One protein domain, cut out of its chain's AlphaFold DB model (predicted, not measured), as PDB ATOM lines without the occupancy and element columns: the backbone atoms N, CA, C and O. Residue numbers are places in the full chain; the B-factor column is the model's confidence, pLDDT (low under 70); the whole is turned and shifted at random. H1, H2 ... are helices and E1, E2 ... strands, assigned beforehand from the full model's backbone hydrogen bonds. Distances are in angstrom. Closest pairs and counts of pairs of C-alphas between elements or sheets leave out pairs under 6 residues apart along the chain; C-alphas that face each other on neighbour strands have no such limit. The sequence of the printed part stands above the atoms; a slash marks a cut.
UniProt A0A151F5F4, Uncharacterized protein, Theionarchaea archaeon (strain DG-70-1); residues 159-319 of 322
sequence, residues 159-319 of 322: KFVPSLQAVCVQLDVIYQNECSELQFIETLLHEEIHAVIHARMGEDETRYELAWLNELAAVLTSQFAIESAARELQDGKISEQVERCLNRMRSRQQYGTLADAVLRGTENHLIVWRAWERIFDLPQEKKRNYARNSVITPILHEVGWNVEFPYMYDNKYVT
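What this domain is: This is residues 159 to 319 of the 322 residues of an uncharacterized protein of Theionarchaea archaeon (strain DG-70-1) (UniProt A0A151F5F4). Two long helices, H2 and H3, cross face to face in the core; the strand hairpin E1 and E2 covers H2 on the side away from H3, and H4 folds back alongside H3. H5 and H6 pack on H3 at its first half, H8 packs on H6, and a second strand hairpin, E3 and E4, sits by H5, while the turn at residues 232 to 237 sticks out. The printed part has 161 residues, with eight named helices and four named strands in the order E1 E2 H1 H2 H3 H4 H5 H6 H7 H8 E3 E4; each strand pair is its own antiparallel sheet, and the class is mostly helix. The whole is compact, with a radius of gyration of the C-alphas of 16.3 A and spans of 47 by 37 by 30 A.

How they stand to each other: Start at the antiparallel hairpin of E1, residues 159 to 161, and E2, residues 166 to 170, where N 159 and O 168 are within hydrogen-bond range at 2.9 A, as are N 161 and O 166 at 2.9 A. Next look at H2, residues 180 to 201: its closest C-alphas to E1 are those of Ala 195 and Phe 160, 5.5 A apart. H1, residues 171 to 174, touches H2 at residues 180 to 184 alone, with the C-alphas of Ile 174 and Ser 180 closest at 5.4 A. H2 and H3, residues 211 to 232, are the hubs, each touching four other helices. They touch each other at a steep tilt of 48 degrees, opposite ways, closest at the C-alphas of His 190 and Ala 218, 4.6 A. H3 and H4, residues 236 to 250, form a helical hairpin at a shallow tilt of 9 degrees, closest at the C-alphas of Ala 230 and Ser 239, 5.3 A. H5, residues 256 to 266, touches H3 at residues 216 to 220 of H3 alone, only just about perpendicular at 71 degrees, closest at the C-alphas of Leu 216 and Ala 259, 6.0 A. H6, residues 271 to 280, touches H3 at a steep tilt of 56 degrees, closest at the C-alphas of Ala 217 and Val 272, 5.1 A. H8, residues 293 to 302, touches H6 at a steep tilt of 55 degrees, closest at the C-alphas of Ala 275 and Leu 300, 6.0 A. H7, residues 284 to 287, touches no helix. In the antiparallel hairpin of E3, residues 311 to 313, and E4, residues 316 to 318, N 313 and O 316 are within hydrogen-bond range at 2.9 A; the closest C-alphas of H5 and E3 are those of Ala 261 and Tyr 313, 6.4 A. Every O i to N i+4 pair is within hydrogen-bond range in H3, H4, H5 and H6, against 17 of 18 in H2 and 4 of 6 in H8; H1 and H7 are too short for such a pair.

Where its parts are: Find C-alpha 159 at (152.828, 139.332, 58.466), where E1 begins; E2 is 12.8 A long. H2 runs 31.4 A from C-alpha 180 at (141.289, 149.010, 66.371) to C-alpha 201. H3 measures 31.9 A, H4 20.9 A, H5 15.3 A, H6 14.4 A and H8 13.8 A. E4 ends at C-alpha 318, at (145.985, 143.077, 36.575).

The domain as a whole: The two C-alphas farthest apart are those of Lys 237 and Glu 285, 49.4 A. The printed part has no cut and no long link; the links H2 to H3 and H8 to E3 are short, and the others are tight. The mean pLDDT of the printed part is 90.5, with residue 164 and residues 203 to 208 under 70.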
ATOM      1  N   LYS A 159     152.083 140.130  59.432       87.81
ATOM      2  CA  LYS A 159     152.828 139.332  58.466       87.81
ATOM      3  C   LYS A 159     152.858 137.874  58.908       87.81
ATOM      4  O   LYS A 159     153.280 137.597  60.034       87.81
ATOM      5  N   PHE A 160     152.515 136.942  58.023       85.88
ATOM      6  CA  PHE A 160     152.985 135.565  58.174       85.88
ATOM      7  C   PHE A 160     154.504 135.519  57.987       85.88
ATOM      8  O   PHE A 160     155.033 135.928  56.949       85.88
ATOM      9  N   VAL A 161     155.222 135.048  59.005       80.31
ATOM     10  CA  VAL A 161     156.679 134.927  58.962       80.31
ATOM     11  C   VAL A 161     157.026 133.443  58.862       80.31
ATOM     12  O   VAL A 161     156.957 132.743  59.874       80.31
ATOM     13  N   PRO A 162     157.412 132.944  57.674       75.50
ATOM     14  CA  PRO A 162     157.564 131.508  57.462       75.50
ATOM     15  C   PRO A 162     158.651 130.874  58.336       75.50
ATOM     16  O   PRO A 162     158.426 129.834  58.953       75.50
ATOM     17  N   SER A 163     159.768 131.582  58.534       70.75
ATOM     18  CA  SER A 163     160.833 131.177  59.461       70.75
ATOM     19  C   SER A 163     160.366 131.056  60.916       70.75
ATOM     20  O   SER A 163     161.043 130.421  61.722       70.75
ATOM     21  N   LEU A 164     159.249 131.703  61.269       69.31
ATOM     22  CA  LEU A 164     158.634 131.597  62.588       69.31
ATOM     23  C   LEU A 164     157.443 130.635  62.616       69.31
ATOM     24  O   LEU A 164     156.949 130.352  63.701       69.31
ATOM     25  N   GLN A 165     156.974 130.163  61.454       78.56
ATOM     26  CA  GLN A 165     155.715 129.427  61.299       78.56
ATOM     27  C   GLN A 165     154.575 130.072  62.100       78.56
ATOM     28  O   GLN A 165     153.808 129.395  62.779       78.56
ATOM     29  N   ALA A 166     154.519 131.402  62.068       86.62
ATOM     30  CA  ALA A 166     153.617 132.172  62.905       86.62
ATOM     31  C   ALA A 166     153.131 133.424  62.186       86.62
ATOM     32  O   ALA A 166     153.855 134.041  61.396       86.62
ATOM     33  N   VAL A 167     151.913 133.831  62.524       91.31
ATOM     34  CA  VAL A 167     151.351 135.118  62.123       91.31
ATOM     35  C   VAL A 167     151.736 136.168  63.159       91.31
ATOM     36  O   VAL A 167     151.362 136.096  64.324       91.31
ATOM     37  N   CYS A 168     152.510 137.170  62.763       91.56
ATOM     38  CA  CYS A 168     152.883 138.266  63.651       91.56
ATOM     39  C   CYS A 168     151.968 139.465  63.404       91.56
ATOM     40  O   CYS A 168     151.862 139.932  62.275       91.56
ATOM     41  N   VAL A 169     151.334 139.988  64.455       92.69
ATOM     42  CA  VAL A 169     150.368 141.096  64.367       92.69
ATOM     43  C   VAL A 169     150.907 142.319  65.102       92.69
ATOM     44  O   VAL A 169     151.219 142.252  66.289       92.69
ATOM     45  N   GLN A 170     151.012 143.453  64.415       91.12
ATOM     46  CA  GLN A 170     151.587 144.694  64.927       91.12
ATOM     47  C   GLN A 170     150.584 145.462  65.807       91.12
ATOM     48  O   GLN A 170     149.862 146.359  65.364       91.12
ATOM     49  N   LEU A 171     150.554 145.126  67.096       91.69
ATOM     50  CA  LEU A 171     149.578 145.654  68.049       91.69
ATOM     51  C   LEU A 171     149.824 147.126  68.403       91.69
ATOM     52  O   LEU A 171     148.874 147.831  68.730       91.69
ATOM     53  N   ASP A 172     151.062 147.621  68.334       87.88
ATOM     54  CA  ASP A 172     151.378 149.012  68.682       87.88
ATOM     55  C   ASP A 172     150.768 150.032  67.728       87.88
ATOM     56  O   ASP A 172     150.349 151.102  68.180       87.88
ATOM     57  N   VAL A 173     150.665 149.677  66.450       86.75
ATOM     58  CA  VAL A 173     150.020 150.502  65.430       86.75
ATOM     59  C   VAL A 173     148.513 150.275  65.421       86.75
ATOM     60  O   VAL A 173     147.761 151.248  65.442       86.75
ATOM     61  N   ILE A 174     148.055 149.019  65.454       90.50
ATOM     62  CA  ILE A 174     146.617 148.704  65.429       90.50
ATOM     63  C   ILE A 174     145.891 149.340  66.616       90.50
ATOM     64  O   ILE A 174     144.835 149.940  66.435       90.50
ATOM     65  N   TYR A 175     146.478 149.284  67.814       89.69
ATOM     66  CA  TYR A 175     145.897 149.870  69.025       89.69
ATOM     67  C   TYR A 175     145.630 151.382  68.911       89.69
ATOM     68  O   TYR A 175     144.766 151.909  69.609       89.69
ATOM     69  N   GLN A 176     146.366 152.090  68.049       87.44
ATOM     70  CA  GLN A 176     146.236 153.538  67.852       87.44
ATOM     71  C   GLN A 176     145.264 153.911  66.723       87.44
ATOM     72  O   GLN A 176     144.963 155.091  66.550       87.44
ATOM     73  N   ASN A 177     144.783 152.935  65.949       86.88
ATOM     74  CA  ASN A 177     143.921 153.191  64.803       86.88
ATOM     75  C   ASN A 177     142.444 153.340  65.182       86.88
ATOM     76  O   ASN A 177     141.948 152.818  66.181       86.88
ATOM     77  N   GLU A 178     141.714 154.031  64.310       82.19
ATOM     78  CA  GLU A 178     140.254 154.028  64.321       82.19
ATOM     79  C   GLU A 178     139.735 152.624  63.953       82.19
ATOM     80  O   GLU A 178     140.204 152.034  62.981       82.19
ATOM     81  N   CYS A 179     138.751 152.103  64.697       89.38
ATOM     82  CA  CYS A 179     138.272 150.711  64.601       89.38
ATOM     83  C   CYS A 179     139.332 149.646  64.977       89.38
ATOM     84  O   CYS A 179     139.369 148.583  64.354       89.38
ATOM     85  N   SER A 180     140.188 149.907  65.976       92.38
ATOM     86  CA  SER A 180     141.289 149.010  66.371       92.38
ATOM     87  C   SER A 180     140.856 147.560  66.623       92.38
ATOM     88  O   SER A 180     141.577 146.639  66.245       92.38
ATOM     89  N   GLU A 181     139.665 147.333  67.185       93.81
ATOM     90  CA  GLU A 181     139.115 145.996  67.431       93.81
ATOM     91  C   GLU A 181     138.872 145.196  66.150       93.81
ATOM     92  O   GLU A 181     139.135 143.995  66.111       93.81
ATOM     93  N   LEU A 182     138.351 145.859  65.113       95.19
ATOM     94  CA  LEU A 182     138.071 145.240  63.818       95.19
ATOM     95  C   LEU A 182     139.335 145.117  62.983       95.19
ATOM     96  O   LEU A 182     139.531 144.107  62.315       95.19
ATOM     97  N   GLN A 183     140.220 146.108  63.068       94.81
ATOM     98  CA  GLN A 183     141.492 146.043  62.373       94.81
ATOM     99  C   GLN A 183     142.382 144.928  62.912       94.81
ATOM    100  O   GLN A 183     143.042 144.255  62.127       94.81
ATOM    101  N   PHE A 184     142.372 144.701  64.226       96.00
ATOM    102  CA  PHE A 184     143.073 143.583  64.843       96.00
ATOM    103  C   PHE A 184     142.640 142.239  64.253       96.00
ATOM    104  O   PHE A 184     143.484 141.491  63.765       96.00
ATOM    105  N   ILE A 185     141.337 141.947  64.275       96.81
ATOM    106  CA  ILE A 185     140.842 140.656  63.798       96.81
ATOM    107  C   ILE A 185     140.978 140.507  62.282       96.81
ATOM    108  O   ILE A 185     141.354 139.436  61.825       96.81
ATOM    109  N   GLU A 186     140.727 141.558  61.499       96.50
ATOM    110  CA  GLU A 186     140.907 141.488  60.046       96.50
ATOM    111  C   GLU A 186     142.367 141.243  59.686       96.50
ATOM    112  O   GLU A 186     142.632 140.328  58.918       96.50
ATOM    113  N   THR A 187     143.305 141.935  60.340       95.44
ATOM    114  CA  THR A 187     144.740 141.695  60.141       95.44
ATOM    115  C   THR A 187     145.113 140.260  60.508       95.44
ATOM    116  O   THR A 187     145.833 139.606  59.763       95.44
ATOM    117  N   LEU A 188     144.622 139.746  61.643       96.75
ATOM    118  CA  LEU A 188     144.906 138.374  62.065       96.75
ATOM    119  C   LEU A 188     144.412 137.356  61.026       96.75
ATOM    120  O   LEU A 188     145.186 136.519  60.578       96.75
ATOM    121  N   LEU A 189     143.144 137.443  60.613       97.38
ATOM    122  CA  LEU A 189     142.559 136.500  59.656       97.38
ATOM    123  C   LEU A 189     143.156 136.648  58.248       97.38
ATOM    124  O   LEU A 189     143.335 135.648  57.557       97.38
ATOM    125  N   HIS A 190     143.469 137.875  57.823       96.44
ATOM    126  CA  HIS A 190     144.125 138.170  56.543       96.44
ATOM    127  C   HIS A 190     145.471 137.452  56.446       96.44
ATOM    128  O   HIS A 190     145.736 136.746  55.474       96.44
ATOM    129  N   GLU A 191     146.292 137.561  57.488       94.81
ATOM    130  CA  GLU A 191     147.601 136.910  57.520       94.81
ATOM    131  C   GLU A 191     147.519 135.389  57.692       94.81
ATOM    132  O   GLU A 191     148.366 134.678  57.158       94.81
ATOM    133  N   GLU A 192     146.495 134.862  58.366       96.19
ATOM    134  CA  GLU A 192     146.238 133.415  58.401       96.19
ATOM    135  C   GLU A 192     145.913 132.851  57.008       96.19
ATOM    136  O   GLU A 192     146.394 131.782  56.632       96.19
ATOM    137  N   ILE A 193     145.149 133.583  56.190       95.75
ATOM    138  CA  ILE A 193     144.876 133.176  54.801       95.75
ATOM    139  C   ILE A 193     146.177 133.139  53.993       95.75
ATOM    140  O   ILE A 193     146.427 132.163  53.277       95.75
ATOM    141  N   HIS A 194     147.033 134.153  54.147       93.12
ATOM    142  CA  HIS A 194     148.373 134.152  53.554       93.12
ATOM    143  C   HIS A 194     149.204 132.963  54.032       93.12
ATOM    144  O   HIS A 194     149.803 132.269  53.209       93.12
ATOM    145  N   ALA A 195     149.198 132.678  55.335       92.00
ATOM    146  CA  ALA A 195     149.919 131.556  55.923       92.00
ATOM    147  C   ALA A 195     149.501 130.215  55.302       92.00
ATOM    148  O   ALA A 195     150.361 129.416  54.925       92.00
ATOM    149  N   VAL A 196     148.197 129.984  55.104       93.56
ATOM    150  CA  VAL A 196     147.698 128.761  54.456       93.56
ATOM    151  C   VAL A 196     148.132 128.675  52.993       93.56
ATOM    152  O   VAL A 196     148.572 127.608  52.553       93.56
ATOM    153  N   ILE A 197     148.050 129.772  52.232       91.81
ATOM    154  CA  ILE A 197     148.524 129.801  50.837       91.81
ATOM    155  C   ILE A 197     150.015 129.444  50.787       91.81
ATOM    156  O   ILE A 197     150.410 128.547  50.036       91.81
ATOM    157  N   HIS A 198     150.827 130.074  51.641       88.12
ATOM    158  CA  HIS A 198     152.257 129.796  51.753       88.12
ATOM    159  C   HIS A 198     152.539 128.335  52.119       88.12
ATOM    160  O   HIS A 198     153.344 127.680  51.457       88.12
ATOM    161  N   ALA A 199     151.833 127.779  53.102       87.81
ATOM    162  CA  ALA A 199     151.995 126.392  53.530       87.81
ATOM    163  C   ALA A 199     151.722 125.379  52.406       87.81
ATOM    164  O   ALA A 199     152.361 124.330  52.322       87.81
ATOM    165  N   ARG A 200     150.751 125.680  51.535       88.94
ATOM    166  CA  ARG A 200     150.306 124.782  50.457       88.94
ATOM    167  C   ARG A 200     151.124 124.915  49.176       88.94
ATOM    168  O   ARG A 200     151.219 123.938  48.425       88.94
ATOM    169  N   MET A 201     151.678 126.097  48.918       86.50
ATOM    170  CA  MET A 201     152.445 126.396  47.704       86.50
ATOM    171  C   MET A 201     153.963 126.318  47.905       86.50
ATOM    172  O   MET A 201     154.686 126.121  46.927       86.50
ATOM    173  N   GLY A 202     154.426 126.384  49.155       79.31
ATOM    174  CA  GLY A 202     155.836 126.456  49.522       79.31
ATOM    175  C   GLY A 202     156.373 127.890  49.526       79.31
ATOM    176  O   GLY A 202     155.760 128.816  48.994       79.31
ATOM    177  N   GLU A 203     157.543 128.062  50.135       66.69
ATOM    178  CA  GLU A 203     158.303 129.311  50.094       66.69
ATOM    179  C   GLU A 203     159.107 129.375  48.794       66.69
ATOM    180  O   GLU A 203     160.048 128.610  48.586       66.69
ATOM    181  N   ASP A 204     158.727 130.281  47.902       64.69
ATOM    182  CA  ASP A 204     159.566 130.675  46.779       64.69
ATOM    183  C   ASP A 204     159.485 132.196  46.651       64.69
ATOM    184  O   ASP A 204     158.581 132.741  46.022       64.69
ATOM    185  N   GLU A 205     160.419 132.896  47.301       58.78
ATOM    186  CA  GLU A 205     160.493 134.362  47.280       58.78
ATOM    187  C   GLU A 205     160.729 134.921  45.869       58.78
ATOM    188  O   GLU A 205     160.595 136.121  45.659       58.78
ATOM    189  N   THR A 206     161.053 134.077  44.884       57.38
ATOM    190  CA  THR A 206     161.162 134.497  43.481       57.38
ATOM    191  C   THR A 206     159.821 134.468  42.747       57.38
ATOM    192  O   THR A 206     159.710 135.023  41.652       57.38
ATOM    193  N   ARG A 207     158.783 133.886  43.365       63.94
ATOM    194  CA  ARG A 207     157.457 133.697  42.776       63.94
ATOM    195  C   ARG A 207     156.451 134.740  43.222       63.94
ATOM    196  O   ARG A 207     155.544 134.491  44.013       63.94
ATOM    197  N   TYR A 208     156.598 135.937  42.665       66.50
ATOM    198  CA  TYR A 208     155.617 137.017  42.814       66.50
ATOM    199  C   TYR A 208     154.453 136.904  41.823       66.50
ATOM    200  O   TYR A 208     153.682 137.857  41.644       66.50
ATOM    201  N   GLU A 209     154.328 135.775  41.120       73.19
ATOM    202  CA  GLU A 209     153.315 135.635  40.097       73.19
ATOM    203  C   GLU A 209     151.919 135.560  40.729       73.19
ATOM    204  O   GLU A 209     151.583 134.641  41.470       73.19
ATOM    205  N   LEU A 210     151.091 136.564  40.425       81.50
ATOM    206  CA  LEU A 210     149.759 136.771  41.002       81.50
ATOM    207  C   LEU A 210     149.739 137.215  42.477       81.50
ATOM    208  O   LEU A 210     148.820 136.855  43.206       81.50
ATOM    209  N   ALA A 211     150.659 138.090  42.902       87.56
ATOM    210  CA  ALA A 211     150.553 138.773  44.204       87.56
ATOM    211  C   ALA A 211     149.158 139.396  44.449       87.56
ATOM    212  O   ALA A 211     148.651 139.395  45.568       87.56
ATOM    213  N   TRP A 212     148.499 139.870  43.385       91.50
ATOM    214  CA  TRP A 212     147.126 140.364  43.449       91.50
ATOM    215  C   TRP A 212     146.115 139.291  43.874       91.50
ATOM    216  O   TRP A 212     145.166 139.624  44.572       91.50
ATOM    217  N   LEU A 213     146.295 138.024  43.483       93.75
ATOM    218  CA  LEU A 213     145.388 136.919  43.810       93.75
ATOM    219  C   LEU A 213     145.545 136.500  45.277       93.75
ATOM    220  O   LEU A 213     144.542 136.206  45.924       93.75
ATOM    221  N   ASN A 214     146.775 136.509  45.807       92.06
ATOM    222  CA  ASN A 214     147.050 136.258  47.229       92.06
ATOM    223  C   ASN A 214     146.336 137.294  48.099       92.06
ATOM    224  O   ASN A 214     145.498 136.951  48.929       92.06
ATOM    225  N   GLU A 215     146.628 138.575  47.862       92.62
ATOM    226  CA  GLU A 215     146.047 139.664  48.648       92.62
ATOM    227  C   GLU A 215     144.530 139.720  48.504       92.62
ATOM    228  O   GLU A 215     143.820 139.929  49.480       92.62
ATOM    229  N   LEU A 216     144.004 139.492  47.303       95.12
ATOM    230  CA  LEU A 216     142.566 139.483  47.076       95.12
ATOM    231  C   LEU A 216     141.868 138.339  47.833       95.12
ATOM    232  O   LEU A 216     140.773 138.548  48.355       95.12
ATOM    233  N   ALA A 217     142.495 137.160  47.931       96.19
ATOM    234  CA  ALA A 217     141.990 136.059  48.751       96.19
ATOM    235  C   ALA A 217     141.928 136.459  50.228       96.19
ATOM    236  O   ALA A 217     140.896 136.258  50.872       96.19
ATOM    237  N   ALA A 218     143.016 137.047  50.731       95.62
ATOM    238  CA  ALA A 218     143.155 137.472  52.115       95.62
ATOM    239  C   ALA A 218     142.134 138.564  52.482       95.62
ATOM    240  O   ALA A 218     141.385 138.392  53.444       95.62
ATOM    241  N   VAL A 219     141.989 139.603  51.648       96.00
ATOM    242  CA  VAL A 219     141.016 140.695  51.839       96.00
ATOM    243  C   VAL A 219     139.579 140.183  51.807       96.00
ATOM    244  O   VAL A 219     138.812 140.428  52.735       96.00
ATOM    245  N   LEU A 220     139.175 139.486  50.740       97.00
ATOM    246  CA  LEU A 220     137.766 139.121  50.568       97.00
ATOM    247  C   LEU A 220     137.312 138.086  51.597       97.00
ATOM    248  O   LEU A 220     136.225 138.212  52.160       97.00
ATOM    249  N   THR A 221     138.146 137.083  51.867       97.81
ATOM    250  CA  THR A 221     137.777 135.971  52.750       97.81
ATOM    251  C   THR A 221     137.760 136.407  54.214       97.81
ATOM    252  O   THR A 221     136.802 136.092  54.922       97.81
ATOM    253  N   SER A 222     138.760 137.173  54.671       97.50
ATOM    254  CA  SER A 222     138.797 137.672  56.056       97.50
ATOM    255  C   SER A 222     137.630 138.618  56.346       97.50
ATOM    256  O   SER A 222     136.925 138.455  57.342       97.50
ATOM    257  N   GLN A 223     137.363 139.567  55.445       97.25
ATOM    258  CA  GLN A 223     136.298 140.550  55.634       97.25
ATOM    259  C   GLN A 223     134.921 139.896  55.565       97.25
ATOM    260  O   GLN A 223     134.071 140.188  56.401       97.25
ATOM    261  N   PHE A 224     134.711 138.941  54.655       97.69
ATOM    262  CA  PHE A 224     133.456 138.198  54.600       97.69
ATOM    263  C   PHE A 224     133.216 137.340  55.845       97.69
ATOM    264  O   PHE A 224     132.080 137.257  56.312       97.69
ATOM    265  N   ALA A 225     134.263 136.751  56.433       97.94
ATOM    266  CA  ALA A 225     134.145 136.041  57.707       97.94
ATOM    267  C   ALA A 225     133.658 136.968  58.826       97.94
ATOM    268  O   ALA A 225     132.743 136.613  59.572       97.94
ATOM    269  N   ILE A 226     134.226 138.173  58.906       98.12
ATOM    270  CA  ILE A 226     133.859 139.186  59.901       98.12
ATOM    271  C   ILE A 226     132.434 139.697  59.664       98.12
ATOM    272  O   ILE A 226     131.650 139.775  60.610       98.12
ATOM    273  N   GLU A 227     132.063 140.007  58.422       96.81
ATOM    274  CA  GLU A 227     130.705 140.440  58.080       96.81
ATOM    275  C   GLU A 227     129.667 139.354  58.373       96.81
ATOM    276  O   GLU A 227     128.621 139.644  58.953       96.81
ATOM    277  N   SER A 228     129.948 138.101  58.003       96.31
ATOM    278  CA  SER A 228     129.060 136.968  58.276       96.31
ATOM    279  C   SER A 228     128.860 136.784  59.779       96.31
ATOM    280  O   SER A 228     127.724 136.676  60.237       96.31
ATOM    281  N   ALA A 229     129.946 136.823  60.557       96.94
ATOM    282  CA  ALA A 229     129.892 136.742  62.012       96.94
ATOM    283  C   ALA A 229     129.104 137.910  62.634       96.94
ATOM    284  O   ALA A 229     128.282 137.707  63.524       96.94
ATOM    285  N   ALA A 230     129.285 139.136  62.137       96.50
ATOM    286  CA  ALA A 230     128.532 140.294  62.615       96.50
ATOM    287  C   ALA A 230     127.020 140.149  62.364       96.50
ATOM    288  O   ALA A 230     126.223 140.411  63.266       96.50
ATOM    289  N   ARG A 231     126.622 139.668  61.176       95.00
ATOM    290  CA  ARG A 231     125.210 139.410  60.840       95.00
ATOM    291  C   ARG A 231     124.598 138.326  61.730       95.00
ATOM    292  O   ARG A 231     123.433 138.440  62.113       95.00
ATOM    293  N   GLU A 232     125.370 137.304  62.101       93.81
ATOM    294  CA  GLU A 232     124.927 136.240  63.014       93.81
ATOM    295  C   GLU A 232     124.616 136.742  64.430       93.81
ATOM    296  O   GLU A 232     123.764 136.161  65.104       93.81
ATOM    297  N   LEU A 233     125.239 137.837  64.881       89.75
ATOM    298  CA  LEU A 233     124.923 138.444  66.178       89.75
ATOM    299  C   LEU A 233     123.554 139.139  66.216       89.75
ATOM    300  O   LEU A 233     123.102 139.497  67.302       89.75
ATOM    301  N   GLN A 234     122.895 139.327  65.066       88.69
ATOM    302  CA  GLN A 234     121.569 139.952  64.939       88.69
ATOM    303  C   GLN A 234     121.463 141.353  65.576       88.69
ATOM    304  O   GLN A 234     120.372 141.817  65.908       88.69
ATOM    305  N   ASP A 235     122.590 142.058  65.708       90.25
ATOM    306  CA  ASP A 235     122.639 143.457  66.125       90.25
ATOM    307  C   ASP A 235     122.899 144.342  64.899       90.25
ATOM    308  O   ASP A 235     124.002 144.373  64.341       90.25
ATOM    309  N   GLY A 236     121.861 145.066  64.471       88.75
ATOM    310  CA  GLY A 236     121.925 145.932  63.294       88.75
ATOM    311  C   GLY A 236     122.953 147.059  63.421       88.75
ATOM    312  O   GLY A 236     123.647 147.354  62.455       88.75
ATOM    313  N   LYS A 237     123.138 147.635  64.617       91.25
ATOM    314  CA  LYS A 237     124.096 148.737  64.817       91.25
ATOM    315  C   LYS A 237     125.533 148.247  64.717       91.25
ATOM    316  O   LYS A 237     126.379 148.920  64.131       91.25
ATOM    317  N   ILE A 238     125.805 147.079  65.297       92.69
ATOM    318  CA  ILE A 238     127.122 146.447  65.206       92.69
ATOM    319  C   ILE A 238     127.407 146.057  63.755       92.69
ATOM    320  O   ILE A 238     128.495 146.340  63.262       92.69
ATOM    321  N   SER A 239     126.428 145.484  63.055       93.69
ATOM    322  CA  SER A 239     126.572 145.096  61.647       93.69
ATOM    323  C   SER A 239     126.910 146.294  60.751       93.69
ATOM    324  O   SER A 239     127.888 146.242  60.008       93.69
ATOM    325  N   GLU A 240     126.185 147.409  60.885       93.81
ATOM    326  CA  GLU A 240     126.469 148.655  60.153       93.81
ATOM    327  C   GLU A 240     127.855 149.231  60.491       93.81
ATOM    328  O   GLU A 240     128.575 149.729  59.620       93.81
ATOM    329  N   GLN A 241     128.257 149.177  61.767       94.38
ATOM    330  CA  GLN A 241     129.585 149.624  62.184       94.38
ATOM    331  C   GLN A 241     130.689 148.774  61.551       94.38
ATOM    332  O   GLN A 241     131.679 149.339  61.080       94.38
ATOM    333  N   VAL A 242     130.516 147.450  61.546       96.50
ATOM    334  CA  VAL A 242     131.446 146.491  60.946       96.50
ATOM    335  C   VAL A 242     131.602 146.777  59.462       96.50
ATOM    336  O   VAL A 242     132.714 147.055  59.023       96.50
ATOM    337  N   GLU A 243     130.498 146.817  58.717       94.75
ATOM    338  CA  GLU A 243     130.502 147.078  57.276       94.75
ATOM    339  C   GLU A 243     131.225 148.392  56.943       94.75
ATOM    340  O   GLU A 243     132.124 148.440  56.102       94.75
ATOM    341  N   ARG A 244     130.912 149.472  57.668       94.62
ATOM    342  CA  ARG A 244     131.560 150.773  57.466       94.62
ATOM    343  C   ARG A 244     133.063 150.743  57.759       94.62
ATOM    344  O   ARG A 244     133.831 151.351  57.011       94.62
ATOM    345  N   CYS A 245     133.492 150.093  58.845       95.00
ATOM    346  CA  CYS A 245     134.918 149.980  59.168       95.00
ATOM    347  C   CYS A 245     135.645 149.133  58.110       95.00
ATOM    348  O   CYS A 245     136.680 149.574  57.613       95.00
ATOM    349  N   LEU A 246     135.086 147.989  57.704       95.38
ATOM    350  CA  LEU A 246     135.689 147.112  56.693       95.38
ATOM    351  C   LEU A 246     135.793 147.794  55.326       95.38
ATOM    352  O   LEU A 246     136.864 147.778  54.726       95.38
ATOM    353  N   ASN A 247     134.759 148.511  54.878       93.50
ATOM    354  CA  ASN A 247     134.819 149.302  53.643       93.50
ATOM    355  C   ASN A 247     135.931 150.367  53.693       93.50
ATOM    356  O   ASN A 247     136.679 150.573  52.730       93.50
ATOM    357  N   ARG A 248     136.105 151.030  54.844       93.00
ATOM    358  CA  ARG A 248     137.192 151.999  55.033       93.00
ATOM    359  C   ARG A 248     138.564 151.327  55.032       93.00
ATOM    360  O   ARG A 248     139.502 151.896  54.482       93.00
ATOM    361  N   MET A 249     138.695 150.153  55.638       92.12
ATOM    362  CA  MET A 249     139.942 149.387  55.630       92.12
ATOM    363  C   MET A 249     140.296 148.930  54.217       92.12
ATOM    364  O   MET A 249     141.391 149.228  53.741       92.12
ATOM    365  N   ARG A 250     139.337 148.326  53.511       93.31
ATOM    366  CA  ARG A 250     139.485 147.878  52.126       93.31
ATOM    367  C   ARG A 250     139.957 148.999  51.213       93.31
ATOM    368  O   ARG A 250     140.948 148.834  50.517       93.31
ATOM    369  N   SER A 251     139.350 150.185  51.282       90.94
ATOM    370  CA  SER A 251     139.768 151.323  50.438       90.94
ATOM    371  C   SER A 251     141.212 151.808  50.667       90.94
ATOM    372  O   SER A 251     141.746 152.539  49.833       90.94
ATOM    373  N   ARG A 252     141.861 151.405  51.770       88.38
ATOM    374  CA  ARG A 252     143.269 151.711  52.083       88.38
ATOM    375  C   ARG A 252     144.239 150.589  51.697       88.38
ATOM    376  O   ARG A 252     145.445 150.825  51.705       88.38
ATOM    377  N   GLN A 253     143.745 149.396  51.369       88.00
ATOM    378  CA  GLN A 253     144.564 148.250  50.968       88.00
ATOM    379  C   GLN A 253     144.980 148.351  49.493       88.00
ATOM    380  O   GLN A 253     144.226 148.839  48.648       88.00
ATOM    381  N   GLN A 254     146.172 147.837  49.159       84.94
ATOM    382  CA  GLN A 254     146.753 147.903  47.808       84.94
ATOM    383  C   GLN A 254     145.801 147.377  46.718       84.94
ATOM    384  O   GLN A 254     145.685 147.984  45.649       84.94
ATOM    385  N   TYR A 255     145.087 146.286  47.009       89.56
ATOM    386  CA  TYR A 255     144.139 145.639  46.098       89.56
ATOM    387  C   TYR A 255     142.671 145.845  46.494       89.56
ATOM    388  O   TYR A 255     141.797 145.161  45.976       89.56
ATOM    389  N   GLY A 256     142.359 146.825  47.348       91.38
ATOM    390  CA  GLY A 256     140.982 147.077  47.788       91.38
ATOM    391  C   GLY A 256     140.014 147.433  46.658       91.38
ATOM    392  O   GLY A 256     138.924 146.886  46.564       91.38
ATOM    393  N   THR A 257     140.452 148.288  45.731       93.38
ATOM    394  CA  THR A 257     139.666 148.626  44.522       93.38
ATOM    395  C   THR A 257     139.447 147.423  43.600       93.38
ATOM    396  O   THR A 257     138.386 147.297  42.990       93.38
ATOM    397  N   LEU A 258     140.418 146.502  43.533       94.69
ATOM    398  CA  LEU A 258     140.249 145.234  42.823       94.69
ATOM    399  C   LEU A 258     139.218 144.357  43.542       94.69
ATOM    400  O   LEU A 258     138.328 143.827  42.886       94.69
ATOM    401  N   ALA A 259     139.291 144.261  44.872       95.06
ATOM    402  CA  ALA A 259     138.316 143.550  45.694       95.06
ATOM    403  C   ALA A 259     136.886 144.036  45.449       95.06
ATOM    404  O   ALA A 259     136.010 143.224  45.158       95.06
ATOM    405  N   ASP A 260     136.665 145.349  45.434       94.75
ATOM    406  CA  ASP A 260     135.349 145.913  45.130       94.75
ATOM    407  C   ASP A 260     134.892 145.604  43.696       94.75
ATOM    408  O   ASP A 260     133.721 145.297  43.471       94.75
ATOM    409  N   ALA A 261     135.794 145.662  42.711       94.06
ATOM    410  CA  ALA A 261     135.467 145.324  41.328       94.06
ATOM    411  C   ALA A 261     135.085 143.844  41.169       94.06
ATOM    412  O   ALA A 261     134.130 143.532  40.459       94.06
ATOM    413  N   VAL A 262     135.797 142.941  41.848       94.00
ATOM    414  CA  VAL A 262     135.496 141.504  41.839       94.00
ATOM    415  C   VAL A 262     134.167 141.223  42.522       94.00
ATOM    416  O   VAL A 262     133.341 140.531  41.937       94.00
ATOM    417  N   LEU A 263     133.906 141.815  43.690       94.00
ATOM    418  CA  LEU A 263     132.621 141.660  44.376       94.00
ATOM    419  C   LEU A 263     131.443 142.139  43.521       94.00
ATOM    420  O   LEU A 263     130.426 141.457  43.465       94.00
ATOM    421  N   ARG A 264     131.586 143.261  42.801       92.81
ATOM    422  CA  ARG A 264     130.554 143.737  41.860       92.81
ATOM    423  C   ARG A 264     130.337 142.795  40.676       92.81
ATOM    424  O   ARG A 264     129.225 142.716  40.172       92.81
ATOM    425  N   GLY A 265     131.396 142.144  40.195       90.06
ATOM    426  CA  GLY A 265     131.330 141.267  39.027       90.06
ATOM    427  C   GLY A 265     130.848 139.848  39.331       90.06
ATOM    428  O   GLY A 265     130.349 139.179  38.432       90.06
ATOM    429  N   THR A 266     131.018 139.377  40.569       93.19
ATOM    430  CA  THR A 266     130.811 137.964  40.922       93.19
ATOM    431  C   THR A 266     129.772 137.752  42.014       93.19
ATOM    432  O   THR A 266     129.280 136.636  42.156       93.19
ATOM    433  N   GLU A 267     129.490 138.781  42.822       92.56
ATOM    434  CA  GLU A 267     128.670 138.714  44.042       92.56
ATOM    435  C   GLU A 267     129.147 137.647  45.055       92.56
ATOM    436  O   GLU A 267     128.467 137.341  46.038       92.56
ATOM    437  N   ASN A 268     130.348 137.089  44.856       93.75
ATOM    438  CA  ASN A 268     130.872 135.956  45.606       93.75
ATOM    439  C   ASN A 268     132.176 136.330  46.313       93.75
ATOM    440  O   ASN A 268     133.246 136.417  45.711       93.75
ATOM    441  N   HIS A 269     132.087 136.472  47.631       94.75
ATOM    442  CA  HIS A 269     133.207 136.849  48.488       94.75
ATOM    443  C   HIS A 269     134.278 135.757  48.602       94.75
ATOM    444  O   HIS A 269     135.435 136.048  48.876       94.75
ATOM    445  N   LEU A 270     133.915 134.494  48.370       96.81
ATOM    446  CA  LEU A 270     134.840 133.369  48.476       96.81
ATOM    447  C   LEU A 270     135.453 132.982  47.136       96.81
ATOM    448  O   LEU A 270     136.224 132.029  47.085       96.81
ATOM    449  N   ILE A 271     135.135 133.684  46.046       96.50
ATOM    450  CA  ILE A 271     135.497 133.237  44.699       96.50
ATOM    451  C   ILE A 271     137.002 133.027  44.519       96.50
ATOM    452  O   ILE A 271     137.436 132.056  43.905       96.50
ATOM    453  N   VAL A 272     137.804 133.891  45.136       95.81
ATOM    454  CA  VAL A 272     139.264 133.831  45.055       95.81
ATOM    455  C   VAL A 272     139.837 132.750  45.960       95.81
ATOM    456  O   VAL A 272     140.766 132.052  45.563       95.81
ATOM    457  N   TRP A 273     139.242 132.536  47.135       97.19
ATOM    458  CA  TRP A 273     139.594 131.391  47.970       97.19
ATOM    459  C   TRP A 273     139.284 130.064  47.267       97.19
ATOM    460  O   TRP A 273     140.121 129.167  47.234       97.19
ATOM    461  N   ARG A 274     138.126 129.959  46.601       97.75
ATOM    462  CA  ARG A 274     137.775 128.782  45.794       97.75
ATOM    463  C   ARG A 274     138.747 128.569  44.635       97.75
ATOM    464  O   ARG A 274     139.075 127.427  44.330       97.75
ATOM    465  N   ALA A 275     139.243 129.637  44.009       96.44
ATOM    466  CA  ALA A 275     140.307 129.522  43.012       96.44
ATOM    467  C   ALA A 275     141.591 128.939  43.624       96.44
ATOM    468  O   ALA A 275     142.192 128.040  43.038       96.44
ATOM    469  N   TRP A 276     141.975 129.387  44.823       96.31
ATOM    470  CA  TRP A 276     143.113 128.829  45.557       96.31
ATOM    471  C   TRP A 276     142.951 127.350  45.882       96.31
ATOM    472  O   TRP A 276     143.884 126.590  45.643       96.31
ATOM    473  N   GLU A 277     141.772 126.910  46.321       96.19
ATOM    474  CA  GLU A 277     141.499 125.484  46.536       96.19
ATOM    475  C   GLU A 277     141.759 124.658  45.266       96.19
ATOM    476  O   GLU A 277     142.447 123.640  45.316       96.19
ATOM    477  N   ARG A 278     141.318 125.143  44.096       96.31
ATOM    478  CA  ARG A 278     141.613 124.483  42.812       96.31
ATOM    479  C   ARG A 278     143.103 124.477  42.479       96.31
ATOM    480  O   ARG A 278     143.599 123.480  41.963       96.31
ATOM    481  N   ILE A 279     143.825 125.557  42.784       94.81
ATOM    482  CA  ILE A 279     145.283 125.629  42.603       94.81
ATOM    483  C   ILE A 279     145.990 124.630  43.532       94.81
ATOM    484  O   ILE A 279     146.923 123.943  43.108       94.81
ATOM    485  N   PHE A 280     145.533 124.490  44.778       93.94
ATOM    486  CA  PHE A 280     146.076 123.528  45.739       93.94
ATOM    487  C   PHE A 280     145.869 122.074  45.308       93.94
ATOM    488  O   PHE A 280     146.683 121.223  45.672       93.94
ATOM    489  N   ASP A 281     144.857 121.790  44.494       94.50
ATOM    490  CA  ASP A 281     144.586 120.451  43.967       94.50
ATOM    491  C   ASP A 281     145.345 120.138  42.664       94.50
ATOM    492  O   ASP A 281     145.329 119.003  42.179       94.50
ATOM    493  N   LEU A 282     146.056 121.112  42.083       93.81
ATOM    494  CA  LEU A 282     146.821 120.889  40.858       93.81
ATOM    495  C   LEU A 282     147.974 119.884  41.064       93.81
ATOM    496  O   LEU A 282     148.634 119.869  42.109       93.81
ATOM    497  N   PRO A 283     148.329 119.102  40.026       92.00
ATOM    498  CA  PRO A 283     149.587 118.361  40.005       92.00
ATOM    499  C   PRO A 283     150.791 119.295  40.194       92.00
ATOM    500  O   PRO A 283     150.778 120.429  39.717       92.00
ATOM    501  N   GLN A 284     151.868 118.805  40.818       87.25
ATOM    502  CA  GLN A 284     153.052 119.617  41.159       87.25
ATOM    503  C   GLN A 284     153.655 120.386  39.970       87.25
ATOM    504  O   GLN A 284     154.076 121.531  40.115       87.25
ATOM    505  N   GLU A 285     153.653 119.801  38.772       85.56
ATOM    506  CA  GLU A 285     154.115 120.473  37.549       85.56
ATOM    507  C   GLU A 285     153.264 121.704  37.190       85.56
ATOM    508  O   GLU A 285     153.798 122.755  36.828       85.56
ATOM    509  N   LYS A 286     151.937 121.597  37.335       85.25
ATOM    510  CA  LYS A 286     151.008 122.707  37.098       85.25
ATOM    511  C   LYS A 286     151.040 123.720  38.235       85.25
ATOM    512  O   LYS A 286     150.989 124.910  37.953       85.25
ATOM    513  N   LYS A 287     151.223 123.284  39.488       86.94
ATOM    514  CA  LYS A 287     151.451 124.190  40.628       86.94
ATOM    515  C   LYS A 287     152.671 125.076  40.445       86.94
ATOM    516  O   LYS A 287     152.659 126.203  40.902       86.94
ATOM    517  N   ARG A 288     153.719 124.617  39.755       82.56
ATOM    518  CA  ARG A 288     154.880 125.468  39.430       82.56
ATOM    519  C   ARG A 288     154.578 126.545  38.391       82.56
ATOM    520  O   ARG A 288     155.334 127.496  38.275       82.56
ATOM    521  N   ASN A 289     153.494 126.386  37.640       86.62
ATOM    522  CA  ASN A 289     153.114 127.250  36.528       86.62
ATOM    523  C   ASN A 289     151.689 127.803  36.696       86.62
ATOM    524  O   ASN A 289     151.065 128.179  35.704       86.62
ATOM    525  N   TYR A 290     151.160 127.833  37.927       89.12
ATOM    526  CA  TYR A 290     149.758 128.177  38.190       89.12
ATOM    527  C   TYR A 290     149.395 129.566  37.668       89.12
ATOM    528  O   TYR A 290     148.269 129.778  37.241       89.12
ATOM    529  N   ALA A 291     150.363 130.483  37.643       88.62
ATOM    530  CA  ALA A 291     150.174 131.851  37.193       88.62
ATOM    531  C   ALA A 291     150.065 132.036  35.672       88.62
ATOM    532  O   ALA A 291     149.779 133.148  35.218       88.62
ATOM    533  N   ARG A 292     150.303 130.983  34.878       90.25
ATOM    534  CA  ARG A 292     150.111 131.041  33.425       90.25
ATOM    535  C   ARG A 292     148.633 131.166  33.098       90.25
ATOM    536  O   ARG A 292     147.810 130.458  33.674       90.25
ATOM    537  N   ASN A 293     148.308 131.976  32.097       89.31
ATOM    538  CA  ASN A 293     146.951 132.225  31.620       89.31
ATOM    539  C   ASN A 293     146.220 130.920  31.273       89.31
ATOM    540  O   ASN A 293     145.057 130.732  31.611       89.31
ATOM    541  N   SER A 294     146.945 129.978  30.664       90.81
ATOM    542  CA  SER A 294     146.448 128.641  30.312       90.81
ATOM    543  C   SER A 294     146.099 127.751  31.513       90.81
ATOM    544  O   SER A 294     145.489 126.700  31.323       90.81
ATOM    545  N   VAL A 295     146.478 128.148  32.732       92.62
ATOM    546  CA  VAL A 295     146.189 127.432  33.978       92.62
ATOM    547  C   VAL A 295     145.198 128.213  34.839       92.62
ATOM    548  O   VAL A 295     144.155 127.666  35.186       92.62
ATOM    549  N   ILE A 296     145.490 129.478  35.162       93.12
ATOM    550  CA  ILE A 296     144.662 130.257  36.094       93.12
ATOM    551  C   ILE A 296     143.297 130.625  35.512       93.12
ATOM    552  O   ILE A 296     142.298 130.529  36.214       93.12
ATOM    553  N   THR A 297     143.213 131.006  34.238       93.56
ATOM    554  CA  THR A 297     141.954 131.498  33.657       93.56
ATOM    555  C   THR A 297     140.868 130.423  33.601       93.56
ATOM    556  O   THR A 297     139.761 130.710  34.054       93.56
ATOM    557  N   PRO A 298     141.156 129.175  33.169       95.12
ATOM    558  CA  PRO A 298     140.193 128.082  33.300       95.12
ATOM    559  C   PRO A 298     139.706 127.879  34.740       95.12
ATOM    560  O   PRO A 298     138.507 127.748  34.957       95.12
ATOM    561  N   ILE A 299     140.608 127.934  35.727       96.50
ATOM    562  CA  ILE A 299     140.250 127.806  37.148       96.50
ATOM    563  C   ILE A 299     139.307 128.932  37.582       96.50
ATOM    564  O   ILE A 299     138.304 128.670  38.244       96.50
ATOM    565  N   LEU A 300     139.608 130.180  37.211       95.69
ATOM    566  CA  LEU A 300     138.771 131.333  37.542       95.69
ATOM    567  C   LEU A 300     137.374 131.210  36.921       95.69
ATOM    568  O   LEU A 300     136.386 131.441  37.613       95.69
ATOM    569  N   HIS A 301     137.276 130.766  35.664       95.44
ATOM    570  CA  HIS A 301     135.991 130.504  35.002       95.44
ATOM    571  C   HIS A 301     135.207 129.388  35.703       95.44
ATOM    572  O   HIS A 301     134.014 129.545  35.958       95.44
ATOM    573  N   GLU A 302     135.868 128.290  36.082       95.75
ATOM    574  CA  GLU A 302     135.246 127.164  36.796       95.75
ATOM    575  C   GLU A 302     134.646 127.566  38.150       95.75
ATOM    576  O   GLU A 302     133.603 127.038  38.540       95.75
ATOM    577  N   VAL A 303     135.271 128.505  38.868       95.81
ATOM    578  CA  VAL A 303     134.740 129.021  40.145       95.81
ATOM    579  C   VAL A 303     133.724 130.158  39.965       95.81
ATOM    580  O   VAL A 303     133.240 130.709  40.953       95.81
ATOM    581  N   GLY A 304     133.368 130.486  38.719       93.69
ATOM    582  CA  GLY A 304     132.342 131.467  38.366       93.69
ATOM    583  C   GLY A 304     132.864 132.881  38.104       93.69
ATOM    584  O   GLY A 304     132.064 133.800  37.939       93.69
ATOM    585  N   TRP A 305     134.183 133.087  38.059       94.00
ATOM    586  CA  TRP A 305     134.782 134.382  37.746       94.00
ATOM    587  C   TRP A 305     135.121 134.452  36.258       94.00
ATOM    588  O   TRP A 305     136.244 134.178  35.841       94.00
ATOM    589  N   ASN A 306     134.132 134.815  35.443       90.00
ATOM    590  CA  ASN A 306     134.270 134.914  33.987       90.00
ATOM    591  C   ASN A 306     135.061 136.170  33.578       90.00
ATOM    592  O   ASN A 306     134.477 137.158  33.133       90.00
ATOM    593  N   VAL A 307     136.385 136.147  33.761       86.06
ATOM    594  CA  VAL A 307     137.290 137.257  33.414       86.06
ATOM    595  C   VAL A 307     138.192 136.967  32.234       86.06
ATOM    596  O   VAL A 307     138.604 135.833  31.995       86.06
ATOM    597  N   GLU A 308     138.540 138.040  31.533       88.81
ATOM    598  CA  GLU A 308     139.584 138.073  30.519       88.81
ATOM    599  C   GLU A 308     140.776 138.879  31.047       88.81
ATOM    600  O   GLU A 308     140.597 139.870  31.760       88.81
ATOM    601  N   PHE A 309     141.995 138.453  30.699       89.88
ATOM    602  CA  PHE A 309     143.223 139.148  31.085       89.88
ATOM    603  C   PHE A 309     143.864 139.871  29.892       89.88
ATOM    604  O   PHE A 309     143.944 139.283  28.811       89.88
ATOM    605  N   PRO A 310     144.387 141.102  30.075       89.31
ATOM    606  CA  PRO A 310     144.434 141.874  31.325       89.31
ATOM    607  C   PRO A 310     143.044 142.285  31.838       89.31
ATOM    608  O   PRO A 310     142.227 142.800  31.081       89.31
ATOM    609  N   TYR A 311     142.795 142.085  33.135       90.31
ATOM    610  CA  TYR A 311     141.530 142.453  33.768       90.31
ATOM    611  C   TYR A 311     141.585 143.925  34.168       90.31
ATOM    612  O   TYR A 311     142.354 144.299  35.057       90.31
ATOM    613  N   MET A 312     140.793 144.755  33.490       90.75
ATOM    614  CA  MET A 312     140.722 146.201  33.707       90.75
ATOM    615  C   MET A 312     139.719 146.545  34.818       90.75
ATOM    616  O   MET A 312     138.577 146.095  34.789       90.75
ATOM    617  N   TYR A 313     140.113 147.403  35.759       89.62
ATOM    618  CA  TYR A 313     139.254 147.915  36.831       89.62
ATOM    619  C   TYR A 313     139.715 149.316  37.255       89.62
ATOM    620  O   TYR A 313     140.908 149.538  37.428       89.62
ATOM    621  N   ASP A 314     138.798 150.276  37.402       83.56
ATOM    622  CA  ASP A 314     139.071 151.643  37.891       83.56
ATOM    623  C   ASP A 314     140.350 152.304  37.308       83.56
ATOM    624  O   ASP A 314     141.175 152.865  38.030       83.56
ATOM    625  N   ASN A 315     140.524 152.229  35.979       85.56
ATOM    626  CA  ASN A 315     141.698 152.713  35.218       85.56
ATOM    627  C   ASN A 315     143.038 152.019  35.535       85.56
ATOM    628  O   ASN A 315     144.104 152.515  35.171       85.56
ATOM    629  N   LYS A 316     142.995 150.865  36.194       87.62
ATOM    630  CA  LYS A 316     144.116 149.960  36.451       87.62
ATOM    631  C   LYS A 316     143.858 148.633  35.756       87.62
ATOM    632  O   LYS A 316     142.763 148.377  35.254       87.62
ATOM    633  N   TYR A 317     144.866 147.776  35.746       89.62
ATOM    634  CA  TYR A 317     144.696 146.402  35.316       89.62
ATOM    635  C   TYR A 317     145.588 145.453  36.092       89.62
ATOM    636  O   TYR A 317     146.660 145.834  36.560       89.62
ATOM    637  N   VAL A 318     145.140 144.206  36.189       90.81
ATOM    638  CA  VAL A 318     145.985 143.077  36.575       90.81
ATOM    639  C   VAL A 318     146.169 142.145  35.390       90.81
ATOM    640  O   VAL A 318     145.299 142.006  34.530       90.81
ATOM    641  N   THR A 319     147.333 141.517  35.338       89.38
ATOM    642  CA  THR A 319     147.700 140.538  34.318       89.38
ATOM    643  C   THR A 319     147.932 139.177  34.957       89.38
ATOM    644  O   THR A 319     148.086 139.034  36.174       89.38
TER     645      THR A 319